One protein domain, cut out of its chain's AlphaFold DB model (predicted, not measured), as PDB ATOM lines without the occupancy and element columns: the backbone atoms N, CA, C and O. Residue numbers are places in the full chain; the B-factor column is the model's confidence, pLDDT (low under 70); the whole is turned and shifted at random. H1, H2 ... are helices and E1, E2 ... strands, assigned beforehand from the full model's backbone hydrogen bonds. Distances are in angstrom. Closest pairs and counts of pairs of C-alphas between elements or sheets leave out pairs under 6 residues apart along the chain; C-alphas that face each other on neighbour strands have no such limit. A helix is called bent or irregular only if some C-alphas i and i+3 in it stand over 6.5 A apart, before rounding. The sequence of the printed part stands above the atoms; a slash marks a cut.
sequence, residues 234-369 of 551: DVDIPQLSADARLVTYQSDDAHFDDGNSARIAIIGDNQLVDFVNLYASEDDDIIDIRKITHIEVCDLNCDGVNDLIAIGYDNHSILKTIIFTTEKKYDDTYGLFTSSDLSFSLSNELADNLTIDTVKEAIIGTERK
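Overview. This is residues 234 to 369 of the 551 residues of an uncharacterized protein of Pseudobutyrivibrio sp. OR37 (UniProt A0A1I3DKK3). A five-strand sheet, E4 to E8, is curled like part of a barrel, and a smaller sheet, E1 to E3, faces it to make a sandwich with strands nearly aligned. The helices H1 and H2 pack on one face of the large sheet, apart from the small one. The 136 printed residues hold eight named strands, then two named helices; both sheets are antiparallel meanders, each strand the neighbour of the one before, and the class is mixed. The whole is compact, with a radius of gyration of the C-alphas of 14.5 A and spans of 44 by 38 by 27 A.

Along the chain. Find C-alpha 245 at (458.389, 251.141, 391.374), where E1 begins and runs to 249. E2 is residues 263 to 268, E3 271 to 277 and E4 279 to 282. E5, residues 285 to 298, is 26.7 A long and bends by 99 degrees at residue 291. E6 is residues 307 to 314, 21.5 A, E7 319 to 328, 29.6 A, and E8 334 to 339. H1, residues 340 to 353, is 19.5 A long and irregular: C-alphas 349 and 352 are 9.0 A apart. H2, residues 356 to 363, ends at C-alpha 363, (468.069, 261.050, 411.948).

Arrangement. Look first at the large, strongly twisted sheet, a folded sheet in which the leaves E4 E5 and E7 E8 face each other, with E6 as the hinge. N 280 and O 287 join E4 to E5 within hydrogen-bond range at 2.9 A, N 296 and O 309 E5 to E6 at 3.0 A, N 310 and O 322 E6 to E7 at 2.9 A, and N 325 and O 337 E7 to E8 at 2.9 A. In the small sheet, look for N 247 and O 265 at 2.8 A between E1 and E2, and N 266 and O 274 at 2.8 A between E2 and E3. The closest C-alphas of E3 and E8 are those of Asp 274 and Gly 335, 6.2 A apart. H1 is over E4 and E7, at a height over the sheet of 7.5 A. H2 is over E6 on the same face, at 9.3 A. H1, with residues 346 to 350 alone, touches H2, closest at C-alphas 346 and 359, 6.9 A, at a steep tilt of 56 degrees, opposite ways. In H2 every O i to N i+4 pair is within hydrogen-bond range; in H1, 8 of 10 are.

Size, cuts and confidence. The farthest C-alphas, those of Asp 257 and Lys 369, are 44.5 A apart. The printed part has no cut; the link E1 to E2 is long, with 13 residues. In this predicted model pLDDT is under 70 at residues 252 to 259 and 366 to 369.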
ATOM      1  N   ASP A 234     461.821 248.134 392.702       96.81
ATOM      2  CA  ASP A 234     460.524 248.112 393.389       96.81
ATOM      3  C   ASP A 234     460.691 248.609 394.829       96.81
ATOM      4  O   ASP A 234     461.651 248.232 395.508       96.81
ATOM      5  N   VAL A 235     459.766 249.446 395.291       94.19
ATOM      6  CA  VAL A 235     459.816 250.091 396.608       94.19
ATOM      7  C   VAL A 235     458.573 249.762 397.423       94.19
ATOM      8  O   VAL A 235     457.473 249.636 396.896       94.19
ATOM      9  N   ASP A 236     458.747 249.629 398.736       91.56
ATOM     10  CA  ASP A 236     457.655 249.332 399.664       91.56
ATOM     11  C   ASP A 236     457.056 250.637 400.205       91.56
ATOM     12  O   ASP A 236     457.357 251.055 401.320       91.56
ATOM     13  N   ILE A 237     456.259 251.323 399.381       90.56
ATOM     14  CA  ILE A 237     455.489 252.515 399.782       90.56
ATOM     15  C   ILE A 237     454.020 252.295 399.377       90.56
ATOM     16  O   ILE A 237     453.529 252.912 398.426       90.56
ATOM     17  N   PRO A 238     453.308 251.370 400.050       90.56
ATOM     18  CA  PRO A 238     451.973 250.927 399.646       90.56
ATOM     19  C   PRO A 238     450.915 252.039 399.666       90.56
ATOM     20  O   PRO A 238     449.871 251.895 399.034       90.56
ATOM     21  N   GLN A 239     451.176 253.135 400.383       91.44
ATOM     22  CA  GLN A 239     450.352 254.343 400.411       91.44
ATOM     23  C   GLN A 239     450.322 255.061 399.052       91.44
ATOM     24  O   GLN A 239     449.310 255.677 398.723       91.44
ATOM     25  N   LEU A 240     451.407 254.966 398.272       91.75
ATOM     26  CA  LEU A 240     451.487 255.492 396.906       91.75
ATOM     27  C   LEU A 240     450.924 254.473 395.911       91.75
ATOM     28  O   LEU A 240     449.994 254.772 395.168       91.75
ATOM     29  N   SER A 241     451.467 253.253 395.912       93.56
ATOM     30  CA  SER A 241     450.906 252.122 395.170       93.56
ATOM     31  C   SER A 241     451.355 250.794 395.770       93.56
ATOM     32  O   SER A 241     452.482 250.662 396.244       93.56
ATOM     33  N   ALA A 242     450.499 249.772 395.691       92.69
ATOM     34  CA  ALA A 242     450.816 248.419 396.153       92.69
ATOM     35  C   ALA A 242     451.962 247.754 395.362       92.69
ATOM     36  O   ALA A 242     452.599 246.831 395.864       92.69
ATOM     37  N   ASP A 243     452.197 248.203 394.131       93.56
ATOM     38  CA  ASP A 243     453.245 247.747 393.214       93.56
ATOM     39  C   ASP A 243     454.241 248.871 392.870       93.56
ATOM     40  O   ASP A 243     454.818 248.878 391.783       93.56
ATOM     41  N   ALA A 244     454.421 249.831 393.786       95.56
ATOM     42  CA  ALA A 244     455.236 251.013 393.549       95.56
ATOM     43  C   ALA A 244     456.654 250.658 393.071       95.56
ATOM     44  O   ALA A 244     457.400 249.909 393.708       95.56
ATOM     45  N   ARG A 245     457.053 251.261 391.951       96.88
ATOM     46  CA  ARG A 245     458.389 251.141 391.374       96.88
ATOM     47  C   ARG A 245     459.029 252.509 391.240       96.88
ATOM     48  O   ARG A 245     458.451 253.420 390.655       96.88
ATOM     49  N   LEU A 246     460.246 252.629 391.750       97.25
ATOM     50  CA  LEU A 246     461.046 253.838 391.672       97.25
ATOM     51  C   LEU A 246     461.909 253.798 390.410       97.25
ATOM     52  O   LEU A 246     462.666 252.847 390.223       97.25
ATOM     53  N   VAL A 247     461.833 254.835 389.572       96.88
ATOM     54  CA  VAL A 247     462.627 254.987 388.343       96.88
ATOM     55  C   VAL A 247     463.432 256.283 388.386       96.88
ATOM     56  O   VAL A 247     462.886 257.362 388.594       96.88
ATOM     57  N   THR A 248     464.743 256.185 388.176       94.94
ATOM     58  CA  THR A 248     465.682 257.316 388.291       94.94
ATOM     59  C   THR A 248     466.190 257.814 386.952       94.94
ATOM     60  O   THR A 248     466.635 257.003 386.138       94.94
ATOM     61  N   TYR A 249     466.297 259.133 386.801       92.81
ATOM     62  CA  TYR A 249     466.887 259.791 385.633       92.81
ATOM     63  C   TYR A 249     467.983 260.766 386.071       92.81
ATOM     64  O   TYR A 249     467.768 261.602 386.946       92.81
ATOM     65  N   GLN A 250     469.168 260.651 385.469       91.81
ATOM     66  CA  GLN A 250     470.311 261.535 385.733       91.81
ATOM     67  C   GLN A 250     470.183 262.824 384.910       91.81
ATOM     68  O   GLN A 250     469.607 262.787 383.831       91.81
ATOM     69  N   SER A 251     470.754 263.947 385.354       83.88
ATOM     70  CA  SER A 251     470.618 265.252 384.676       83.88
ATOM     71  C   SER A 251     471.060 265.280 383.220       83.88
ATOM     72  O   SER A 251     470.445 265.936 382.387       83.88
ATOM     73  N   ASP A 252     472.169 264.603 382.931       67.25
ATOM     74  CA  ASP A 252     472.842 264.677 381.632       67.25
ATOM     75  C   ASP A 252     472.285 263.627 380.657       67.25
ATOM     76  O   ASP A 252     472.480 263.737 379.446       67.25
ATOM     77  N   ASP A 253     471.569 262.638 381.202       61.31
ATOM     78  CA  ASP A 253     470.838 261.600 380.475       61.31
ATOM     79  C   ASP A 253     469.333 261.929 380.383       61.31
ATOM     80  O   ASP A 253     468.590 261.254 379.670       61.31
ATOM     81  N   ALA A 254     468.871 262.965 381.098       51.50
ATOM     82  CA  ALA A 254     467.466 263.318 381.219       51.50
ATOM     83  C   ALA A 254     466.914 263.791 379.873       51.50
ATOM     84  O   ALA A 254     467.252 264.848 379.338       51.50
ATOM     85  N   HIS A 255     465.994 262.992 379.348       56.47
ATOM     86  CA  HIS A 255     465.163 263.280 378.192       56.47
ATOM     87  C   HIS A 255     464.106 264.355 378.498       56.47
ATOM     88  O   HIS A 255     462.976 264.202 378.051       56.47
ATOM     89  N   PHE A 256     464.439 265.414 379.250       63.06
ATOM     90  CA  PHE A 256     463.470 266.390 379.759       63.06
ATOM     91  C   PHE A 256     463.876 267.853 379.484       63.06
ATOM     92  O   PHE A 256     465.052 268.203 379.547       63.06
ATOM     93  N   ASP A 257     462.907 268.705 379.138       60.41
ATOM     94  CA  ASP A 257     463.089 270.115 378.752       60.41
ATOM     95  C   ASP A 257     462.931 271.095 379.936       60.41
ATOM     96  O   ASP A 257     463.276 272.271 379.821       60.41
ATOM     97  N   ASP A 258     462.407 270.636 381.074       57.59
ATOM     98  CA  ASP A 258     461.954 271.431 382.227       57.59
ATOM     99  C   ASP A 258     462.967 271.522 383.387       57.59
ATOM    100  O   ASP A 258     462.650 272.029 384.461       57.59
ATOM    101  N   GLY A 259     464.214 271.086 383.195       61.16
ATOM    102  CA  GLY A 259     465.284 271.302 384.171       61.16
ATOM    103  C   GLY A 259     466.458 270.348 384.003       61.16
ATOM    104  O   GLY A 259     466.337 269.294 383.392       61.16
ATOM    105  N   ASN A 260     467.598 270.716 384.583       74.56
ATOM    106  CA  ASN A 260     468.791 269.869 384.584       74.56
ATOM    107  C   ASN A 260     468.886 269.020 385.867       74.56
ATOM    108  O   ASN A 260     469.941 268.457 386.128       74.56
ATOM    109  N   SER A 261     467.921 269.031 386.789       88.94
ATOM    110  CA  SER A 261     468.034 268.239 388.029       88.94
ATOM    111  C   SER A 261     467.815 266.766 387.715       88.94
ATOM    112  O   SER A 261     467.016 266.430 386.841       88.94
ATOM    113  N   ALA A 262     468.507 265.882 388.432       92.88
ATOM    114  CA  ALA A 262     468.140 264.477 388.430       92.88
ATOM    115  C   ALA A 262     466.713 264.316 388.973       92.88
ATOM    116  O   ALA A 262     466.216 265.167 389.717       92.88
ATOM    117  N   ARG A 263     466.048 263.228 388.590       92.88
ATOM    118  CA  ARG A 263     464.640 262.988 388.918       92.88
ATOM    119  C   ARG A 263     464.385 261.568 389.354       92.88
ATOM    120  O   ARG A 263     465.085 260.642 388.940       92.88
ATOM    121  N   ILE A 264     463.328 261.425 390.136       95.31
ATOM    122  CA  ILE A 264     462.754 260.147 390.520       95.31
ATOM    123  C   ILE A 264     461.271 260.167 390.153       95.31
ATOM    124  O   ILE A 264     460.557 261.080 390.552       95.31
ATOM    125  N   ALA A 265     460.819 259.161 389.410       95.75
ATOM    126  CA  ALA A 265     459.405 258.870 389.200       95.75
ATOM    127  C   ALA A 265     459.001 257.650 390.035       95.75
ATOM    128  O   ALA A 265     459.734 256.659 390.084       95.75
ATOM    129  N   ILE A 266     457.829 257.716 390.658       97.12
ATOM    130  CA  ILE A 266     457.172 256.597 391.330       97.12
ATOM    131  C   ILE A 266     456.030 256.124 390.438       97.12
ATOM    132  O   ILE A 266     455.119 256.886 390.117       97.12
ATOM    133  N   ILE A 267     456.102 254.865 390.021       96.88
ATOM    134  CA  ILE A 267     455.190 254.249 389.059       96.88
ATOM    135  C   ILE A 267     454.346 253.192 389.766       96.88
ATOM    136  O   ILE A 267     454.888 252.399 390.530       96.88
ATOM    137  N   GLY A 268     453.049 253.145 389.475       95.12
ATOM    138  CA  GLY A 268     452.122 252.102 389.924       95.12
ATOM    139  C   GLY A 268     451.134 251.781 388.809       95.12
ATOM    140  O   GLY A 268     450.674 252.696 388.126       95.12
ATOM    141  N   ASP A 269     450.868 250.498 388.551       91.94
ATOM    142  CA  ASP A 269     449.998 250.045 387.448       91.94
ATOM    143  C   ASP A 269     450.323 250.700 386.078       91.94
ATOM    144  O   ASP A 269     449.459 251.166 385.336       91.94
ATOM    145  N   ASN A 270     451.620 250.819 385.756       93.12
ATOM    146  CA  ASN A 270     452.159 251.502 384.563       93.12
ATOM    147  C   ASN A 270     451.828 253.011 384.430       93.12
ATOM    148  O   ASN A 270     452.190 253.640 383.426       93.12
ATOM    149  N   GLN A 271     451.235 253.625 385.453       93.44
ATOM    150  CA  GLN A 271     450.969 255.060 385.534       93.44
ATOM    151  C   GLN A 271     451.952 255.769 386.459       93.44
ATOM    152  O   GLN A 271     452.526 255.171 387.369       93.44
ATOM    153  N   LEU A 272     452.120 257.070 386.231       94.62
ATOM    154  CA  LEU A 272     452.818 257.933 387.171       94.62
ATOM    155  C   LEU A 272     451.945 258.129 388.409       94.62
ATOM    156  O   LEU A 272     450.815 258.597 388.292       94.62
ATOM    157  N   VAL A 273     452.480 257.788 389.574       94.94
ATOM    158  CA  VAL A 273     451.833 258.032 390.867       94.94
ATOM    159  C   VAL A 273     452.332 259.345 391.451       94.94
ATOM    160  O   VAL A 273     451.541 260.187 391.865       94.94
ATOM    161  N   ASP A 274     453.651 259.533 391.446       95.19
ATOM    162  CA  ASP A 274     454.282 260.781 391.855       95.19
ATOM    163  C   ASP A 274     455.652 260.939 391.190       95.19
ATOM    164  O   ASP A 274     456.212 259.983 390.649       95.19
ATOM    165  N   PHE A 275     456.222 262.137 391.244       94.12
ATOM    166  CA  PHE A 275     457.611 262.360 390.869       94.12
ATOM    167  C   PHE A 275     458.219 263.496 391.674       94.12
ATOM    168  O   PHE A 275     457.549 264.450 392.058       94.12
ATOM    169  N   VAL A 276     459.531 263.420 391.867       93.56
ATOM    170  CA  VAL A 276     460.290 264.457 392.555       93.56
ATOM    171  C   VAL A 276     461.501 264.877 391.739       93.56
ATOM    172  O   VAL A 276     462.210 264.060 391.136       93.56
ATOM    173  N   ASN A 277     461.747 266.185 391.733       92.38
ATOM    174  CA  ASN A 277     463.021 266.742 391.309       92.38
ATOM    175  C   ASN A 277     463.997 266.648 392.476       92.38
ATOM    176  O   ASN A 277     463.637 266.942 393.614       92.38
ATOM    177  N   LEU A 278     465.249 266.289 392.199       94.38
ATOM    178  CA  LEU A 278     466.298 266.272 393.214       94.38
ATOM    179  C   LEU A 278     466.851 267.691 393.386       94.38
ATOM    180  O   LEU A 278     468.014 267.985 393.098       94.38
ATOM    181  N   TYR A 279     465.954 268.555 393.845       93.06
ATOM    182  CA  TYR A 279     466.135 269.973 394.072       93.06
ATOM    183  C   TYR A 279     465.549 270.350 395.436       93.06
ATOM    184  O   TYR A 279     464.427 269.956 395.755       93.06
ATOM    185  N   ALA A 280     466.291 271.134 396.210       92.81
ATOM    186  CA  ALA A 280     465.820 271.774 397.434       92.81
ATOM    187  C   ALA A 280     466.324 273.222 397.470       92.81
ATOM    188  O   ALA A 280     467.432 273.508 397.004       92.81
ATOM    189  N   SER A 281     465.523 274.130 398.021       89.94
ATOM    190  CA  SER A 281     465.870 275.547 398.160       89.94
ATOM    191  C   SER A 281     465.539 276.038 399.561       89.94
ATOM    192  O   SER A 281     464.416 275.833 400.013       89.94
ATOM    193  N   GLU A 282     466.487 276.717 400.195       84.50
ATOM    194  CA  GLU A 282     466.342 277.360 401.504       84.50
ATOM    195  C   GLU A 282     467.002 278.743 401.406       84.50
ATOM    196  O   GLU A 282     468.163 278.853 401.008       84.50
ATOM    197  N   ASP A 283     466.256 279.809 401.707       82.88
ATOM    198  CA  ASP A 283     466.682 281.201 401.508       82.88
ATOM    199  C   ASP A 283     467.283 281.467 400.102       82.88
ATOM    200  O   ASP A 283     466.576 281.407 399.093       82.88
ATOM    201  N   ASP A 284     468.581 281.788 400.033       84.19
ATOM    202  CA  ASP A 284     469.346 282.038 398.802       84.19
ATOM    203  C   ASP A 284     470.181 280.811 398.363       84.19
ATOM    204  O   ASP A 284     470.859 280.857 397.329       84.19
ATOM    205  N   ASP A 285     470.156 279.721 399.136       87.50
ATOM    206  CA  ASP A 285     470.927 278.505 398.894       87.50
ATOM    207  C   ASP A 285     470.090 277.436 398.174       87.50
ATOM    208  O   ASP A 285     468.876 277.297 398.337       87.50
ATOM    209  N   ILE A 286     470.763 276.661 397.317       91.81
ATOM    210  CA  ILE A 286     470.140 275.637 396.475       91.81
ATOM    211  C   ILE A 286     470.953 274.345 396.550       91.81
ATOM    212  O   ILE A 286     472.170 274.349 396.336       91.81
ATOM    213  N   ILE A 287     470.268 273.225 396.766       93.88
ATOM    214  CA  ILE A 287     470.773 271.889 396.453       93.88
ATOM    215  C   ILE A 287     470.141 271.466 395.133       93.88
ATOM    216  O   ILE A 287     468.924 271.444 394.995       93.88
ATOM    217  N   ASP A 288     470.974 271.107 394.163       93.69
ATOM    218  CA  ASP A 288     470.529 270.652 392.848       93.69
ATOM    219  C   ASP A 288     471.388 269.459 392.424       93.69
ATOM    220  O   ASP A 288     472.482 269.615 391.870       93.69
ATOM    221  N   ILE A 289     470.922 268.255 392.758       95.00
ATOM    222  CA  ILE A 289     471.640 267.017 392.456       95.00
ATOM    223  C   ILE A 289     471.489 266.716 390.965       95.00
ATOM    224  O   ILE A 289     470.393 266.544 390.435       95.00
ATOM    225  N   ARG A 290     472.633 266.587 390.294       92.12
ATOM    226  CA  ARG A 290     472.767 266.244 388.875       92.12
ATOM    227  C   ARG A 290     472.938 264.746 388.659       92.12
ATOM    228  O   ARG A 290     472.419 264.178 387.702       92.12
ATOM    229  N   LYS A 291     473.661 264.095 389.572       94.12
ATOM    230  CA  LYS A 291     473.971 262.671 389.475       94.12
ATOM    231  C   LYS A 291     473.667 261.934 390.769       94.12
ATOM    232  O   LYS A 291     474.440 262.021 391.722       94.12
ATOM    233  N   ILE A 292     472.593 261.158 390.774       96.06
ATOM    234  CA  ILE A 292     472.208 260.276 391.873       96.06
ATOM    235  C   ILE A 292     473.229 259.142 391.985       96.06
ATOM    236  O   ILE A 292     473.657 258.559 390.986       96.06
ATOM    237  N   THR A 293     473.627 258.839 393.214       96.56
ATOM    238  CA  THR A 293     474.574 257.763 393.532       96.56
ATOM    239  C   THR A 293     473.963 256.693 394.419       96.56
ATOM    240  O   THR A 293     474.319 255.527 394.275       96.56
ATOM    241  N   HIS A 294     473.062 257.086 395.320       97.44
ATOM    242  CA  HIS A 294     472.411 256.195 396.267       97.44
ATOM    243  C   HIS A 294     470.987 256.669 396.518       97.44
ATOM    244  O   HIS A 294     470.720 257.874 396.528       97.44
ATOM    245  N   ILE A 295     470.109 255.701 396.743       97.19
ATOM    246  CA  ILE A 295     468.733 255.896 397.172       97.19
ATOM    247  C   ILE A 295     468.445 254.846 398.237       97.19
ATOM    248  O   ILE A 295     468.840 253.692 398.069       97.19
ATOM    249  N   GLU A 296     467.765 255.241 399.301       95.69
ATOM    250  CA  GLU A 296     467.257 254.335 400.326       95.69
ATOM    251  C   GLU A 296     465.819 254.717 400.665       95.69
ATOM    252  O   GLU A 296     465.492 255.901 400.741       95.69
ATOM    253  N   VAL A 297     464.984 253.704 400.884       94.31
ATOM    254  CA  VAL A 297     463.598 253.860 401.322       94.31
ATOM    255  C   VAL A 297     463.475 253.347 402.751       94.31
ATOM    256  O   VAL A 297     463.803 252.190 403.028       94.31
ATOM    257  N   CYS A 298     463.028 254.200 403.666       92.50
ATOM    258  CA  CYS A 298     462.765 253.823 405.050       92.50
ATOM    259  C   CYS A 298     461.919 254.873 405.763       92.50
ATOM    260  O   CYS A 298     462.073 256.051 405.493       92.50
ATOM    261  N   ASP A 299     461.106 254.444 406.720       92.44
ATOM    262  CA  ASP A 299     460.414 255.316 407.675       92.44
ATOM    263  C   ASP A 299     461.419 256.158 408.494       92.44
ATOM    264  O   ASP A 299     462.167 255.622 409.331       92.44
ATOM    265  N   LEU A 300     461.485 257.460 408.190       92.00
ATOM    266  CA  LEU A 300     462.403 258.430 408.785       92.00
ATOM    267  C   LEU A 300     461.780 259.174 409.961       92.00
ATOM    268  O   LEU A 300     462.531 259.526 410.871       92.00
ATOM    269  N   ASN A 301     460.465 259.392 409.989       90.75
ATOM    270  CA  ASN A 301     459.772 260.167 411.030       90.75
ATOM    271  C   ASN A 301     459.042 259.281 412.071       90.75
ATOM    272  O   ASN A 301     458.541 259.796 413.069       90.75
ATOM    273  N   CYS A 302     459.085 257.956 411.920       90.88
ATOM    274  CA  CYS A 302     458.433 256.959 412.770       90.88
ATOM    275  C   CYS A 302     456.891 256.980 412.684       90.88
ATOM    276  O   CYS A 302     456.222 256.620 413.659       90.88
ATOM    277  N   ASP A 303     456.310 257.393 411.557       90.69
ATOM    278  CA  ASP A 303     454.855 257.417 411.337       90.69
ATOM    279  C   ASP A 303     454.290 256.117 410.719       90.69
ATOM    280  O   ASP A 303     453.070 255.934 410.624       90.69
ATOM    281  N   GLY A 304     455.163 255.167 410.365       89.44
ATOM    282  CA  GLY A 304     454.802 253.893 409.742       89.44
ATOM    283  C   GLY A 304     454.666 253.951 408.220       89.44
ATOM    284  O   GLY A 304     454.262 252.956 407.605       89.44
ATOM    285  N   VAL A 305     454.997 255.084 407.609       91.31
ATOM    286  CA  VAL A 305     455.101 255.301 406.171       91.31
ATOM    287  C   VAL A 305     456.584 255.369 405.812       91.31
ATOM    288  O   VAL A 305     457.402 255.905 406.545       91.31
ATOM    289  N   ASN A 306     456.972 254.738 404.704       93.62
ATOM    290  CA  ASN A 306     458.360 254.804 404.271       93.62
ATOM    291  C   ASN A 306     458.627 256.107 403.506       93.62
ATOM    292  O   ASN A 306     457.892 256.454 402.581       93.62
ATOM    293  N   ASP A 307     459.739 256.746 403.844       95.06
ATOM    294  CA  ASP A 307     460.258 257.964 403.231       95.06
ATOM    295  C   ASP A 307     461.424 257.648 402.287       95.06
ATOM    296  O   ASP A 307     461.846 256.492 402.147       95.06
ATOM    297  N   LEU A 308     461.978 258.679 401.646       96.31
ATOM    298  CA  LEU A 308     463.037 258.542 400.654       96.31
ATOM    299  C   LEU A 308     464.266 259.385 401.009       96.31
ATOM    300  O   LEU A 308     464.193 260.599 401.172       96.31
ATOM    301  N   ILE A 309     465.432 258.742 401.030       97.44
ATOM    302  CA  ILE A 309     466.736 259.403 401.097       97.44
ATOM    303  C   ILE A 309     467.383 259.294 399.724       97.44
ATOM    304  O   ILE A 309     467.604 258.188 399.228       97.44
ATOM    305  N   ALA A 310     467.776 260.421 399.140       97.94
ATOM    306  CA  ALA A 310     468.600 260.445 397.940       97.94
ATOM    307  C   ALA A 310     469.945 261.120 398.217       97.94
ATOM    308  O   ALA A 310     470.018 262.147 398.893       97.94
ATOM    309  N   ILE A 311     471.026 260.551 397.677       98.06
ATOM    310  CA  ILE A 311     472.375 261.125 397.736       98.06
ATOM    311  C   ILE A 311     472.957 261.193 396.331       98.06
ATOM    312  O   ILE A 311     472.974 260.202 395.589       98.06
ATOM    313  N   GLY A 312     473.524 262.339 395.974       96.62
ATOM    314  CA  GLY A 312     474.142 262.525 394.673       96.62
ATOM    315  C   GLY A 312     475.027 263.754 394.581       96.62
ATOM    316  O   GLY A 312     475.158 264.524 395.526       96.62
ATOM    317  N   TYR A 313     475.681 263.901 393.435       95.00
ATOM    318  CA  TYR A 313     476.559 265.029 393.157       95.00
ATOM    319  C   TYR A 313     475.780 266.180 392.538       95.00
ATOM    320  O   TYR A 313     475.021 265.971 391.588       95.00
ATOM    321  N   ASP A 314     476.013 267.386 393.044       92.12
ATOM    322  CA  ASP A 314     475.537 268.625 392.436       92.12
ATOM    323  C   ASP A 314     476.373 269.038 391.204       92.12
ATOM    324  O   ASP A 314     477.287 268.335 390.755       92.12
ATOM    325  N   ASN A 315     476.074 270.211 390.644       87.31
ATOM    326  CA  ASN A 315     476.802 270.785 389.507       87.31
ATOM    327  C   ASN A 315     478.265 271.175 389.809       87.31
ATOM    328  O   ASN A 315     479.038 271.389 388.873       87.31
ATOM    329  N   HIS A 316     478.664 271.247 391.079       89.88
ATOM    330  CA  HIS A 316     480.036 271.496 391.521       89.88
ATOM    331  C   HIS A 316     480.766 270.208 391.923       89.88
ATOM    332  O   HIS A 316     481.895 270.271 392.411       89.88
ATOM    333  N   SER A 317     480.165 269.038 391.667       91.12
ATOM    334  CA  SER A 317     480.683 267.727 392.081       91.12
ATOM    335  C   SER A 317     480.806 267.572 393.601       91.12
ATOM    336  O   SER A 317     481.639 266.800 394.080       91.12
ATOM    337  N   ILE A 318     479.975 268.286 394.361       93.62
ATOM    338  CA  ILE A 318     479.860 268.152 395.811       93.62
ATOM    339  C   ILE A 318     478.731 267.165 396.099       93.62
ATOM    340  O   ILE A 318     477.667 267.227 395.484       93.62
ATOM    341  N   LEU A 319     478.981 266.220 397.006       95.94
ATOM    342  CA  LEU A 319     477.967 265.256 397.417       95.94
ATOM    343  C   LEU A 319     476.937 265.959 398.313       95.94
ATOM    344  O   LEU A 319     477.305 266.648 399.263       95.94
ATOM    345  N   LYS A 320     475.659 265.793 397.989       97.25
ATOM    346  CA  LYS A 320     474.509 266.372 398.687       97.25
ATOM    347  C   LYS A 320     473.470 265.289 398.945       97.25
ATOM    348  O   LYS A 320     473.453 264.268 398.252       97.25
ATOM    349  N   THR A 321     472.617 265.514 399.937       97.81
ATOM    350  CA  THR A 321     471.462 264.662 400.214       97.81
ATOM    351  C   THR A 321     470.180 265.466 400.110       97.81
ATOM    352  O   THR A 321     470.169 266.653 400.428       97.81
ATOM    353  N   ILE A 322     469.126 264.811 399.634       97.62
ATOM    354  CA  ILE A 322     467.763 265.320 399.688       97.62
ATOM    355  C   ILE A 322     466.905 264.263 400.368       97.62
ATOM    356  O   ILE A 322     466.983 263.078 400.021       97.62
ATOM    357  N   ILE A 323     466.132 264.711 401.347       97.06
ATOM    358  CA  ILE A 323     465.167 263.913 402.087       97.06
ATOM    359  C   ILE A 323     463.778 264.232 401.551       97.06
ATOM    360  O   ILE A 323     463.425 265.404 401.413       97.06
ATOM    361  N   PHE A 324     463.002 263.190 401.268       95.94
ATOM    362  CA  PHE A 324     461.589 263.325 400.955       95.94
ATOM    363  C   PHE A 324     460.754 262.557 401.961       95.94
ATOM    364  O   PHE A 324     461.012 261.373 402.173       95.94
ATOM    365  N   THR A 325     459.756 263.219 402.527       94.50
ATOM    366  CA  THR A 325     458.741 262.641 403.405       94.50
ATOM    367  C   THR A 325     457.530 262.207 402.588       94.50
ATOM    368  O   THR A 325     457.134 262.883 401.633       94.50
ATOM    369  N   THR A 326     456.955 261.052 402.915       94.38
ATOM    370  CA  THR A 326     455.727 260.575 402.270       94.38
ATOM    371  C   THR A 326     454.520 261.031 403.079       94.38
ATOM    372  O   THR A 326     454.153 260.422 404.080       94.38
ATOM    373  N   GLU A 327     453.845 262.071 402.608       90.06
ATOM    374  CA  GLU A 327     452.760 262.720 403.341       90.06
ATOM    375  C   GLU A 327     451.433 262.635 402.592       90.06
ATOM    376  O   GLU A 327     451.362 262.348 401.393       90.06
ATOM    377  N   LYS A 328     450.352 262.889 403.323       87.25
ATOM    378  CA  LYS A 328     448.999 262.889 402.781       87.25
ATOM    379  C   LYS A 328     448.678 264.247 402.138       87.25
ATOM    380  O   LYS A 328     448.869 265.289 402.751       87.25
ATOM    381  N   LYS A 329     448.160 264.225 400.912       85.19
ATOM    382  CA  LYS A 329     447.686 265.374 400.131       85.19
ATOM    383  C   LYS A 329     446.264 265.777 400.547       85.19
ATOM    384  O   LYS A 329     445.524 264.998 401.149       85.19
ATOM    385  N   TYR A 330     445.854 266.984 400.146       77.88
ATOM    386  CA  TYR A 330     444.507 267.529 400.388       77.88
ATOM    387  C   TYR A 330     443.359 266.667 399.831       77.88
ATOM    388  O   TYR A 330     442.237 266.752 400.319       77.88
ATOM    389  N   ASP A 331     443.616 265.856 398.805       83.25
ATOM    390  CA  ASP A 331     442.636 264.960 398.173       83.25
ATOM    391  C   ASP A 331     442.605 263.553 398.796       83.25
ATOM    392  O   ASP A 331     442.082 262.610 398.202       83.25
ATOM    393  N   ASP A 332     443.169 263.411 399.995       81.12
ATOM    394  CA  ASP A 332     443.350 262.167 400.733       81.12
ATOM    395  C   ASP A 332     444.313 261.137 400.108       81.12
ATOM    396  O   ASP A 332     444.475 260.047 400.671       81.12
ATOM    397  N   THR A 333     444.991 261.461 399.001       89.19
ATOM    398  CA  THR A 333     446.063 260.624 398.432       89.19
ATOM    399  C   THR A 333     447.400 260.873 399.136       89.19
ATOM    400  O   THR A 333     447.495 261.753 399.983       89.19
ATOM    401  N   TYR A 334     448.442 260.094 398.834       92.12
ATOM    402  CA  TYR A 334     449.794 260.331 399.355       92.12
ATOM    403  C   TYR A 334     450.725 260.885 398.269       92.12
ATOM    404  O   TYR A 334     450.494 260.698 397.071       92.12
ATOM    405  N   GLY A 335     451.797 261.557 398.683       94.69
ATOM    406  CA  GLY A 335     452.906 261.920 397.807       94.69
ATOM    407  C   GLY A 335     454.198 262.205 398.536       94.69
ATOM    408  O   GLY A 335     454.240 262.214 399.761       94.69
ATOM    409  N   LEU A 336     455.243 262.431 397.750       94.88
ATOM    410  CA  LEU A 336     456.574 262.753 398.250       94.88
ATOM    411  C   LEU A 336     456.765 264.270 398.328       94.88
ATOM    412  O   LEU A 336     456.580 264.976 397.335       94.88
ATOM    413  N   PHE A 337     457.203 264.754 399.484       93.25
ATOM    414  CA  PHE A 337     457.468 266.164 399.745       93.25
ATOM    415  C   PHE A 337     458.921 266.358 400.150       93.25
ATOM    416  O   PHE A 337     459.464 265.596 400.939       93.25
ATOM    417  N   THR A 338     459.586 267.359 399.578       93.50
ATOM    418  CA  THR A 338     460.983 267.651 399.911       93.50
ATOM    419  C   THR A 338     461.075 268.313 401.284       93.50
ATOM    420  O   THR A 338     460.597 269.433 401.450       93.50
ATOM    421  N   SER A 339     461.793 267.693 402.221       93.00
ATOM    422  CA  SER A 339     462.173 268.325 403.490       93.00
ATOM    423  C   SER A 339     463.451 269.148 403.272       93.00
ATOM    424  O   SER A 339     464.575 268.636 403.354       93.00
ATOM    425  N   SER A 340     463.282 270.412 402.863       92.06
ATOM    426  CA  SER A 340     464.388 271.270 402.404       92.06
ATOM    427  C   SER A 340     465.387 271.563 403.521       92.06
ATOM    428  O   SER A 340     466.565 271.237 403.366       92.06
ATOM    429  N   ASP A 341     464.927 272.079 404.661       89.94
ATOM    430  CA  ASP A 341     465.789 272.503 405.773       89.94
ATOM    431  C   ASP A 341     466.606 271.320 406.327       89.94
ATOM    432  O   ASP A 341     467.820 271.416 406.549       89.94
ATOM    433  N   LEU A 342     465.983 270.139 406.445       92.44
ATOM    434  CA  LEU A 342     466.680 268.907 406.816       92.44
ATOM    435  C   LEU A 342     467.732 268.505 405.773       92.44
ATOM    436  O   LEU A 342     468.847 268.112 406.126       92.44
ATOM    437  N   SER A 343     467.401 268.613 404.485       95.38
ATOM    438  CA  SER A 343     468.321 268.297 403.386       95.38
ATOM    439  C   SER A 343     469.567 269.190 403.411       95.38
ATOM    440  O   SER A 343     470.687 268.694 403.224       95.38
ATOM    441  N   PHE A 344     469.403 270.489 403.688       94.12
ATOM    442  CA  PHE A 344     470.507 271.436 403.852       94.12
ATOM    443  C   PHE A 344     471.325 271.167 405.110       94.12
ATOM    444  O   PHE A 344     472.552 271.047 405.008       94.12
ATOM    445  N   SER A 345     470.675 271.014 406.269       92.44
ATOM    446  CA  SER A 345     471.345 270.691 407.535       92.44
ATOM    447  C   SER A 345     472.213 269.440 407.383       92.44
ATOM    448  O   SER A 345     473.424 269.507 407.599       92.44
ATOM    449  N   LEU A 346     471.660 268.332 406.882       94.81
ATOM    450  CA  LEU A 346     472.402 267.079 406.722       94.81
ATOM    451  C   LEU A 346     473.527 267.186 405.691       94.81
ATOM    452  O   LEU A 346     474.635 266.697 405.932       94.81
ATOM    453  N   SER A 347     473.276 267.845 404.557       95.38
ATOM    454  CA  SER A 347     474.301 268.064 403.530       95.38
ATOM    455  C   SER A 347     475.487 268.878 404.058       95.38
ATOM    456  O   SER A 347     476.624 268.646 403.643       95.38
ATOM    457  N   ASN A 348     475.238 269.826 404.964       92.50
ATOM    458  CA  ASN A 348     476.262 270.699 405.533       92.50
ATOM    459  C   ASN A 348     476.976 270.066 406.737       92.50
ATOM    460  O   ASN A 348     478.198 270.166 406.842       92.50
ATOM    461  N   GLU A 349     476.241 269.407 407.633       93.75
ATOM    462  CA  GLU A 349     476.784 268.807 408.856       93.75
ATOM    463  C   GLU A 349     477.613 267.553 408.577       93.75
ATOM    464  O   GLU A 349     478.672 267.361 409.181       93.75
ATOM    465  N   LEU A 350     477.158 266.703 407.650       94.44
ATOM    466  CA  LEU A 350     477.851 265.457 407.319       94.44
ATOM    467  C   LEU A 350     478.983 265.674 406.311       94.44
ATOM    468  O   LEU A 350     479.978 264.949 406.375       94.44
ATOM    469  N   ALA A 351     478.850 266.669 405.425       88.75
ATOM    470  CA  ALA A 351     479.844 267.085 404.434       88.75
ATOM    471  C   ALA A 351     480.593 265.895 403.786       88.75
ATOM    472  O   ALA A 351     480.005 265.109 403.045       88.75
ATOM    473  N   ASP A 352     481.885 265.723 404.091       87.06
ATOM    474  CA  ASP A 352     482.751 264.689 403.503       87.06
ATOM    475  C   ASP A 352     482.396 263.242 403.918       87.06
ATOM    476  O   ASP A 352     482.860 262.290 403.290       87.06
ATOM    477  N   ASN A 353     481.584 263.056 404.964       92.44
ATOM    478  CA  ASN A 353     481.155 261.747 405.476       92.44
ATOM    479  C   ASN A 353     479.735 261.365 405.029       92.44
ATOM    480  O   ASN A 353     479.126 260.467 405.616       92.44
ATOM    481  N   LEU A 354     479.172 262.046 404.030       96.19
ATOM    482  CA  LEU A 354     477.797 261.828 403.596       96.19
ATOM    483  C   LEU A 354     477.618 260.452 402.918       96.19
ATOM    484  O   LEU A 354     478.148 260.180 401.842       96.19
ATOM    485  N   THR A 355     476.853 259.577 403.568       96.25
ATOM    486  CA  THR A 355     476.469 258.228 403.123       96.25
ATOM    487  C   THR A 355     475.054 257.928 403.624       96.25
ATOM    488  O   THR A 355     474.582 258.596 404.541       96.25
ATOM    489  N   ILE A 356     474.381 256.910 403.076       95.31
ATOM    490  CA  ILE A 356     473.053 256.502 403.570       95.31
ATOM    491  C   ILE A 356     473.096 256.182 405.071       95.31
ATOM    492  O   ILE A 356     472.236 256.632 405.821       95.31
ATOM    493  N   ASP A 357     474.124 255.463 405.524       94.25
ATOM    494  CA  ASP A 357     474.251 255.071 406.930       94.25
ATOM    495  C   ASP A 357     474.460 256.279 407.850       94.25
ATOM    496  O   ASP A 357     473.835 256.351 408.903       94.25
ATOM    497  N   THR A 358     475.279 257.255 407.448       95.50
ATOM    498  CA  THR A 358     475.516 258.463 408.257       95.50
ATOM    499  C   THR A 358     474.307 259.399 408.280       95.50
ATOM    500  O   THR A 358     474.043 260.006 409.315       95.50
ATOM    501  N   VAL A 359     473.525 259.464 407.195       95.56
ATOM    502  CA  VAL A 359     472.226 260.162 407.174       95.56
ATOM    503  C   VAL A 359     471.233 259.481 408.120       95.56
ATOM    504  O   VAL A 359     470.642 260.136 408.978       95.56
ATOM    505  N   LYS A 360     471.090 258.153 408.028       93.06
ATOM    506  CA  LYS A 360     470.205 257.386 408.917       93.06
ATOM    507  C   LYS A 360     470.639 257.498 410.373       93.06
ATOM    508  O   LYS A 360     469.790 257.657 411.240       93.06
ATOM    509  N   GLU A 361     471.936 257.463 410.660       91.56
ATOM    510  CA  GLU A 361     472.460 257.653 412.014       91.56
ATOM    511  C   GLU A 361     472.151 259.061 412.552       91.56
ATOM    512  O   GLU A 361     471.769 259.198 413.715       91.56
ATOM    513  N   ALA A 362     472.247 260.100 411.715       91.81
ATOM    514  CA  ALA A 362     471.913 261.470 412.102       91.81
ATOM    515  C   ALA A 362     470.424 261.632 412.462       91.81
ATOM    516  O   ALA A 362     470.100 262.294 413.455       91.81
ATOM    517  N   ILE A 363     469.521 260.978 411.724       90.12
ATOM    518  CA  ILE A 363     468.069 261.050 411.948       90.12
ATOM    519  C   ILE A 363     467.632 260.039 413.024       90.12
ATOM    520  O   ILE A 363     467.246 260.416 414.134       90.12
ATOM    521  N   ILE A 364     467.776 258.750 412.727       84.56
ATOM    522  CA  ILE A 364     467.230 257.604 413.470       84.56
ATOM    523  C   ILE A 364     468.136 257.201 414.651       84.56
ATOM    524  O   ILE A 364     467.659 256.712 415.675       84.56
ATOM    525  N   GLY A 365     469.449 257.429 414.549       80.31
ATOM    526  CA  GLY A 365     470.446 256.963 415.522       80.31
ATOM    527  C   GLY A 365     471.077 255.608 415.168       80.31
ATOM    528  O   GLY A 365     470.767 254.993 414.152       80.31
ATOM    529  N   THR A 366     471.999 255.132 416.014       64.75
ATOM    530  CA  THR A 366     472.864 253.961 415.745       64.75
ATOM    531  C   THR A 366     472.193 252.591 415.898       64.75
ATOM    532  O   THR A 366     472.748 251.588 415.451       64.75
ATOM    533  N   GLU A 367     471.009 252.511 416.511       57.28
ATOM    534  CA  GLU A 367     470.280 251.255 416.714       57.28
ATOM    535  C   GLU A 367     468.802 251.433 416.348       57.28
ATOM    536  O   GLU A 367     468.030 251.996 417.123       57.28
ATOM    537  N   ARG A 368     468.377 250.890 415.199       53.50
ATOM    538  CA  ARG A 368     466.947 250.708 414.911       53.50
ATOM    539  C   ARG A 368     466.416 249.626 415.850       53.50
ATOM    540  O   ARG A 368     466.556 248.429 415.584       53.50
ATOM    541  N   LYS A 369     465.871 250.023 416.998       55.91
ATOM    542  CA  LYS A 369     465.205 249.087 417.906       55.91
ATOM    543  C   LYS A 369     463.863 248.709 417.293       55.91
ATOM    544  O   LYS A 369     463.099 249.572 416.892       55.91
TER     545      LYS A 369